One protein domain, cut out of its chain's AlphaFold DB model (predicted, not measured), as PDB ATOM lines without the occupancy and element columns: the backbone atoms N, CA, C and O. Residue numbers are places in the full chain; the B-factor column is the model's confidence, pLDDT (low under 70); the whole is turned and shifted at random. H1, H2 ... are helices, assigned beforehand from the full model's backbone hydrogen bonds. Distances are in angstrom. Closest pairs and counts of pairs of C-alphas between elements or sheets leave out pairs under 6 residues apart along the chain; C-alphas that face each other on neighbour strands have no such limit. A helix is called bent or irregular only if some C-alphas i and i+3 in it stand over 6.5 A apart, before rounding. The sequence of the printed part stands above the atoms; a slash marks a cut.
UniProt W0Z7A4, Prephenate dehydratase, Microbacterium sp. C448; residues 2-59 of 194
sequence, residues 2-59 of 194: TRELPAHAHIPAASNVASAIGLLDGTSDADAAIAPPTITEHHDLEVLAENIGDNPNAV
ATOM      1  N   THR A   2     286.784 184.975 252.383       85.12
ATOM      2  CA  THR A   2     285.529 184.386 251.853       85.12
ATOM      3  C   THR A   2     284.693 185.316 250.961       85.12
ATOM      4  O   THR A   2     284.025 184.843 250.051       85.12
ATOM      5  N   ARG A   3     284.739 186.635 251.200       88.19
ATOM      6  CA  ARG A   3     284.026 187.637 250.390       88.19
ATOM      7  C   ARG A   3     284.636 187.843 248.998       88.19
ATOM      8  O   ARG A   3     283.892 187.927 248.033       88.19
ATOM      9  N   GLU A   4     285.962 187.933 248.917       91.38
ATOM     10  CA  GLU A   4     286.683 188.289 247.682       91.38
ATOM     11  C   GLU A   4     287.155 187.048 246.901       91.38
ATOM     12  O   GLU A   4     287.211 187.064 245.678       91.38
ATOM     13  N   LEU A   5     287.467 185.951 247.602       92.12
ATOM     14  CA  LEU A   5     287.961 184.688 247.045       92.12
ATOM     15  C   LEU A   5     287.135 183.515 247.606       92.12
ATOM     16  O   LEU A   5     287.612 182.768 248.460       92.12
ATOM     17  N   PRO A   6     285.872 183.332 247.189       91.81
ATOM     18  CA  PRO A   6     284.976 182.344 247.796       91.81
ATOM     19  C   PRO A   6     285.397 180.886 247.552       91.81
ATOM     20  O   PRO A   6     285.043 180.017 248.340       91.81
ATOM     21  N   ALA A   7     286.169 180.621 246.494       94.31
ATOM     22  CA  ALA A   7     286.666 179.288 246.142       94.31
ATOM     23  C   ALA A   7     288.063 178.974 246.716       94.31
ATOM     24  O   ALA A   7     288.681 177.995 246.303       94.31
ATOM     25  N   HIS A   8     288.586 179.802 247.629       93.56
ATOM     26  CA  HIS A   8     289.901 179.560 248.222       93.56
ATOM     27  C   HIS A   8     289.925 178.288 249.081       93.56
ATOM     28  O   HIS A   8     288.938 177.927 249.723       93.56
ATOM     29  N   ALA A   9     291.098 177.663 249.154       94.00
ATOM     30  CA  ALA A   9     291.419 176.645 250.142       94.00
ATOM     31  C   ALA A   9     292.525 177.165 251.068       94.00
ATOM     32  O   ALA A   9     293.385 177.940 250.651       94.00
ATOM     33  N   HIS A  10     292.495 176.753 252.334       93.75
ATOM     34  CA  HIS A  10     293.533 177.101 253.299       93.75
ATOM     35  C   HIS A  10     294.564 175.976 253.397       93.75
ATOM     36  O   HIS A  10     294.214 174.843 253.734       93.75
ATOM     37  N   ILE A  11     295.833 176.313 253.161       95.12
ATOM     38  CA  ILE A  11     296.973 175.417 253.358       95.12
ATOM     39  C   ILE A  11     297.710 175.861 254.630       95.12
ATOM     40  O   ILE A  11     298.228 176.978 254.672       95.12
ATOM     41  N   PRO A  12     297.749 175.030 255.688       95.06
ATOM     42  CA  PRO A  12     298.471 175.370 256.907       95.06
ATOM     43  C   PRO A  12     299.976 175.519 256.665       95.06
ATOM     44  O   PRO A  12     300.587 174.696 255.988       95.06
ATOM     45  N   ALA A  13     300.583 176.515 257.306       95.06
ATOM     46  CA  ALA A  13     302.028 176.721 257.329       95.06
ATOM     47  C   ALA A  13     302.541 176.823 258.773       95.06
ATOM     48  O   ALA A  13     301.787 177.126 259.698       95.06
ATOM     49  N   ALA A  14     303.841 176.597 258.966       94.75
ATOM     50  CA  ALA A  14     304.466 176.653 260.291       94.75
ATOM     51  C   ALA A  14     304.501 178.074 260.892       94.75
ATOM     52  O   ALA A  14     304.542 178.233 262.112       94.75
ATOM     53  N   SER A  15     304.507 179.108 260.048       95.81
ATOM     54  CA  SER A  15     304.411 180.517 260.439       95.81
ATOM     55  C   SER A  15     303.985 181.377 259.246       95.81
ATOM     56  O   SER A  15     304.073 180.936 258.101       95.81
ATOM     57  N   ASN A  16     303.596 182.629 259.506       94.81
ATOM     58  CA  ASN A  16     303.245 183.603 258.461       94.81
ATOM     59  C   ASN A  16     304.433 183.991 257.559       94.81
ATOM     60  O   ASN A  16     304.237 184.507 256.468       94.81
ATOM     61  N   VAL A  17     305.672 183.802 258.023       95.62
ATOM     62  CA  VAL A  17     306.870 184.018 257.192       95.62
ATOM     63  C   VAL A  17     307.174 182.757 256.383       95.62
ATOM     64  O   VAL A  17     307.494 182.843 255.203       95.62
ATOM     65  N   ALA A  18     307.019 181.577 256.992       95.38
ATOM     66  CA  ALA A  18     307.233 180.304 256.309       95.38
ATOM     67  C   ALA A  18     306.232 180.077 255.165       95.38
ATOM     68  O   ALA A  18     306.617 179.513 254.149       95.38
ATOM     69  N   SER A  19     304.983 180.543 255.295       96.19
ATOM     70  CA  SER A  19     304.010 180.510 254.192       96.19
ATOM     71  C   SER A  19     304.504 181.290 252.971       96.19
ATOM     72  O   SER A  19     304.375 180.805 251.855       96.19
ATOM     73  N   ALA A  20     305.099 182.466 253.178       96.44
ATOM     74  CA  ALA A  20     305.613 183.309 252.104       96.44
ATOM     75  C   ALA A  20     306.874 182.723 251.450       96.44
ATOM     76  O   ALA A  20     306.986 182.713 250.229       96.44
ATOM     77  N   ILE A  21     307.800 182.186 252.252       95.94
ATOM     78  CA  ILE A  21     309.009 181.519 251.741       95.94
ATOM     79  C   ILE A  21     308.642 180.268 250.935       95.94
ATOM     80  O   ILE A  21     309.224 180.050 249.876       95.94
ATOM     81  N   GLY A  22     307.638 179.509 251.387       95.75
ATOM     82  CA  GLY A  22     307.171 178.301 250.709       95.75
ATOM     83  C   GLY A  22     306.682 178.529 249.274       95.75
ATOM     84  O   GLY A  22     306.787 177.626 248.447       95.75
ATOM     85  N   LEU A  23     306.182 179.734 248.967       95.81
ATOM     86  CA  LEU A  23     305.826 180.133 247.599       95.81
ATOM     87  C   LEU A  23     307.063 180.296 246.710       95.81
ATOM     88  O   LEU A  23     307.038 179.955 245.532       95.81
ATOM     89  N   LEU A  24     308.138 180.852 247.272       95.25
ATOM     90  CA  LEU A  24     309.349 181.205 246.530       95.25
ATOM     91  C   LEU A  24     310.236 179.993 246.260       95.25
ATOM     92  O   LEU A  24     310.842 179.897 245.196       95.25
ATOM     93  N   ASP A  25     310.342 179.085 247.230       95.06
ATOM     94  CA  ASP A  25     311.182 177.890 247.119       95.06
ATOM     95  C   ASP A  25     310.443 176.668 246.545       95.06
ATOM     96  O   ASP A  25     311.066 175.633 246.297       95.06
ATOM     97  N   GLY A  26     309.133 176.791 246.302       93.62
ATOM     98  CA  GLY A  26     308.290 175.737 245.740       93.62
ATOM     99  C   GLY A  26     307.992 174.591 246.709       93.62
ATOM    100  O   GLY A  26     307.571 173.521 246.276       93.62
ATOM    101  N   THR A  27     308.222 174.774 248.013       94.69
ATOM    102  CA  THR A  27     307.852 173.784 249.040       94.69
ATOM    103  C   THR A  27     306.370 173.837 249.414       94.69
ATOM    104  O   THR A  27     305.876 172.933 250.092       94.69
ATOM    105  N   SER A  28     305.652 174.873 248.973       94.81
ATOM    106  CA  SER A  28     304.209 175.016 249.128       94.81
ATOM    107  C   SER A  28     303.507 175.043 247.773       94.81
ATOM    108  O   SER A  28     303.886 175.809 246.895       94.81
ATOM    109  N   ASP A  29     302.421 174.278 247.648       95.00
ATOM    110  CA  ASP A  29     301.508 174.323 246.493       95.00
ATOM    111  C   ASP A  29     300.504 175.498 246.572       95.00
ATOM    112  O   ASP A  29     299.464 175.480 245.914       95.00
ATOM    113  N   ALA A  30     300.740 176.486 247.441       95.88
ATOM    114  CA  ALA A  30     299.860 177.642 247.584       95.88
ATOM    115  C   ALA A  30     300.073 178.657 246.448       95.88
ATOM    116  O   ALA A  30     301.191 178.858 245.989       95.88
ATOM    117  N   ASP A  31     299.007 179.357 246.050       95.06
ATOM    118  CA  ASP A  31     299.096 180.462 245.079       95.06
ATOM    119  C   ASP A  31     299.439 181.812 245.742       95.06
ATOM    120  O   ASP A  31     299.903 182.744 245.087       95.06
ATOM    121  N   ALA A  32     299.160 181.951 247.043       95.62
ATOM    122  CA  ALA A  32     299.355 183.179 247.811       95.62
ATOM    123  C   ALA A  32     299.577 182.878 249.301       95.62
ATOM    124  O   ALA A  32     299.171 181.831 249.811       95.62
ATOM    125  N   ALA A  33     300.176 183.830 250.021       96.50
ATOM    126  CA  ALA A  33     300.482 183.715 251.444       96.50
ATOM    127  C   ALA A  33     300.005 184.946 252.222       96.50
ATOM    128  O   ALA A  33     300.031 186.071 251.727       96.50
ATOM    129  N   ILE A  34     299.601 184.725 253.475       95.81
ATOM    130  CA  ILE A  34     299.328 185.793 254.441       95.81
ATOM    131  C   ILE A  34     300.588 185.992 255.281       95.81
ATOM    132  O   ILE A  34     301.024 185.067 255.970       95.81
ATOM    133  N   ALA A  35     301.149 187.199 255.233       95.81
ATOM    134  CA  ALA A  35     302.430 187.534 255.846       95.81
ATOM    135  C   ALA A  35     302.397 188.919 256.527       95.81
ATOM    136  O   ALA A  35     301.475 189.703 256.287       95.81
ATOM    137  N   PRO A  36     303.372 189.237 257.405       94.88
ATOM    138  CA  PRO A  36     303.520 190.581 257.957       94.88
ATOM    139  C   PRO A  36     303.784 191.627 256.857       94.88
ATOM    140  O   PRO A  36     304.437 191.293 255.869       94.88
ATOM    141  N   PRO A  37     303.382 192.899 257.040       92.94
ATOM    142  CA  PRO A  37     303.565 193.948 256.028       92.94
ATOM    143  C   PRO A  37     305.013 194.157 255.563       92.94
ATOM    144  O   PRO A  37     305.243 194.513 254.417       92.94
ATOM    145  N   THR A  38     306.000 193.897 256.424       94.12
ATOM    146  CA  THR A  38     307.429 194.078 256.116       94.12
ATOM    147  C   THR A  38     308.041 192.906 255.339       94.12
ATOM    148  O   THR A  38     309.254 192.857 255.155       94.12
ATOM    149  N   ILE A  39     307.249 191.918 254.898       95.62
ATOM    150  CA  ILE A  39     307.778 190.721 254.226       95.62
ATOM    151  C   ILE A  39     308.513 191.053 252.917       95.62
ATOM    152  O   ILE A  39     309.532 190.435 252.615       95.62
ATOM    153  N   THR A  40     308.044 192.064 252.182       95.81
ATOM    154  CA  THR A  40     308.623 192.500 250.903       95.81
ATOM    155  C   THR A  40     309.951 193.235 251.062       95.81
ATOM    156  O   THR A  40     310.686 193.401 250.097       95.81
ATOM    157  N   GLU A  41     310.302 193.662 252.279       95.75
ATOM    158  CA  GLU A  41     311.632 194.210 252.579       95.75
ATOM    159  C   GLU A  41     312.703 193.108 252.637       95.75
ATOM    160  O   GLU A  41     313.899 193.388 252.552       95.75
ATOM    161  N   HIS A  42     312.281 191.850 252.797       94.88
ATOM    162  CA  HIS A  42     313.165 190.704 253.000       94.88
ATOM    163  C   HIS A  42     313.140 189.699 251.845       94.88
ATOM    164  O   HIS A  42     314.112 188.966 251.659       94.88
ATOM    165  N   HIS A  43     312.046 189.650 251.084       95.56
ATOM    166  CA  HIS A  43     311.813 188.653 250.047       95.56
ATOM    167  C   HIS A  43     311.143 189.272 248.818       95.56
ATOM    168  O   HIS A  43     310.358 190.210 248.942       95.56
ATOM    169  N   ASP A  44     311.442 188.721 247.643       95.19
ATOM    170  CA  ASP A  44     310.908 189.182 246.359       95.19
ATOM    171  C   ASP A  44     309.462 188.697 246.173       95.19
ATOM    172  O   ASP A  44     309.207 187.628 245.624       95.19
ATOM    173  N   LEU A  45     308.518 189.444 246.743       95.81
ATOM    174  CA  LEU A  45     307.089 189.135 246.762       95.81
ATOM    175  C   LEU A  45     306.278 190.365 246.352       95.81
ATOM    176  O   LEU A  45     306.640 191.499 246.667       95.81
ATOM    177  N   GLU A  46     305.133 190.126 245.719       95.69
ATOM    178  CA  GLU A  46     304.157 191.162 245.383       95.69
ATOM    179  C   GLU A  46     303.008 191.179 246.401       95.69
ATOM    180  O   GLU A  46     302.452 190.139 246.764       95.69
ATOM    181  N   VAL A  47     302.626 192.372 246.866       96.88
ATOM    182  CA  VAL A  47     301.481 192.545 247.769       96.88
ATOM    183  C   VAL A  47     300.184 192.560 246.960       96.88
ATOM    184  O   VAL A  47     299.896 193.525 246.260       96.88
ATOM    185  N   LEU A  48     299.365 191.515 247.108       95.56
ATOM    186  CA  LEU A  48     298.056 191.422 246.440       95.56
ATOM    187  C   LEU A  48     296.949 192.201 247.168       95.56
ATOM    188  O   LEU A  48     296.005 192.681 246.542       95.56
ATOM    189  N   ALA A  49     297.029 192.287 248.499       95.25
ATOM    190  CA  ALA A  49     296.073 193.000 249.339       95.25
ATOM    191  C   ALA A  49     296.676 193.316 250.716       95.25
ATOM    192  O   ALA A  49     297.420 192.514 251.280       95.25
ATOM    193  N   GLU A  50     296.290 194.454 251.290       95.12
ATOM    194  CA  GLU A  50     296.707 194.899 252.624       95.12
ATOM    195  C   GLU A  50     295.520 194.954 253.589       95.12
ATOM    196  O   GLU A  50     294.362 194.988 253.172       95.12
ATOM    197  N   ASN A  51     295.804 194.997 254.897       93.25
ATOM    198  CA  ASN A  51     294.792 195.164 255.950       93.25
ATOM    199  C   ASN A  51     293.629 194.154 255.860       93.25
ATOM    200  O   ASN A  51     292.478 194.474 256.141       93.25
ATOM    201  N   ILE A  52     293.944 192.909 255.491       94.31
ATOM    202  CA  ILE A  52     292.971 191.828 255.259       94.31
ATOM    203  C   ILE A  52     292.462 191.142 256.540       94.31
ATOM    204  O   ILE A  52     291.773 190.125 256.457       94.31
ATOM    205  N   GLY A  53     292.842 191.644 257.718       92.69
ATOM    206  CA  GLY A  53     292.419 191.100 259.006       92.69
ATOM    207  C   GLY A  53     290.986 191.503 259.356       92.69
ATOM    208  O   GLY A  53     290.589 192.645 259.152       92.69
ATOM    209  N   ASP A  54     290.222 190.580 259.939       93.69
ATOM    210  CA  ASP A  54     288.809 190.826 260.261       93.69
ATOM    211  C   ASP A  54     288.614 191.802 261.437       93.69
ATOM    212  O   ASP A  54     287.603 192.501 261.513       93.69
ATOM    213  N   ASN A  55     289.569 191.850 262.374       95.31
ATOM    214  CA  ASN A  55     289.506 192.707 263.557       95.31
ATOM    215  C   ASN A  55     290.502 193.879 263.445       95.31
ATOM    216  O   ASN A  55     291.703 193.654 263.625       95.31
ATOM    217  N   PRO A  56     290.034 195.128 263.260       92.56
ATOM    218  CA  PRO A  56     290.912 196.298 263.163       92.56
ATOM    219  C   PRO A  56     291.609 196.649 264.487       92.56
ATOM    220  O   PRO A  56     292.581 197.395 264.490       92.56
ATOM    221  N   ASN A  57     291.134 196.106 265.612       94.50
ATOM    222  CA  ASN A  57     291.698 196.328 266.944       94.50
ATOM    223  C   ASN A  57     292.600 195.171 267.405       94.50
ATOM    224  O   ASN A  57     292.930 195.078 268.589       94.50
ATOM    225  N   ALA A  58     292.953 194.239 266.513       94.44
ATOM    226  CA  ALA A  58     293.843 193.141 266.855       94.44
ATOM    227  C   ALA A  58     295.231 193.684 267.226       94.44
ATOM    228  O   ALA A  58     295.912 194.309 266.418       94.44
ATOM    229  N   VAL A  59     295.660 193.414 268.457       94.75
ATOM    230  CA  VAL A  59     296.979 193.796 268.966       94.75
ATOM    231  C   VAL A  59     297.666 192.583 269.575       94.75
ATOM    232  O   VAL A  59     297.033 191.747 270.221       94.75
TER     233      VAL A  59
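What this domain is: This is residues 2 to 59 of the 194 residues of the protein "Prephenate dehydratase" of Microbacterium sp. C448 (UniProt W0Z7A4). This is a small body with little regular structure: one short helix, H1, and a still shorter one, H2, held in a winding chain of loops that folds back beside H1, with two tails, residues 2 to 7 and 54 to 59, sticking out. The printed part has 58 residues, with two named helices, H1 then H2, and no named strand; the class is all helix, though named elements hold only 15 residues. It is only just compact, close to loose, with a radius of gyration of the C-alphas of 12.0 A, and spans 32 by 28 by 20 A.

Where its parts are: H1, residues 16 to 25, is 15.0 A long, from C-alpha 16 at (303.245, 183.603, 258.461). H2, residues 37 to 41, ends with C-alpha 41 at (311.632, 194.210, 252.579); it is irregular, C-alphas 37 and 40 being 7.3 A apart.

How they stand to each other: H1 and H2 are close but not clearly touching; their closest C-alphas, of Val 17 and Ile 39, are 7.4 A apart. O i to N i+4 pairs within hydrogen-bond range number 3 of 6 in H1 and 0 of 1 in H2, where 1 of 2 O i to N i+3 pairs is within range.

The domain as a whole: The C-alphas farthest apart, of Gly 26 and Asn 57, are 33.9 A apart. The link from H1 to H2 is long, and the printed part has no cut. No printed residue is under 70 in pLDDT.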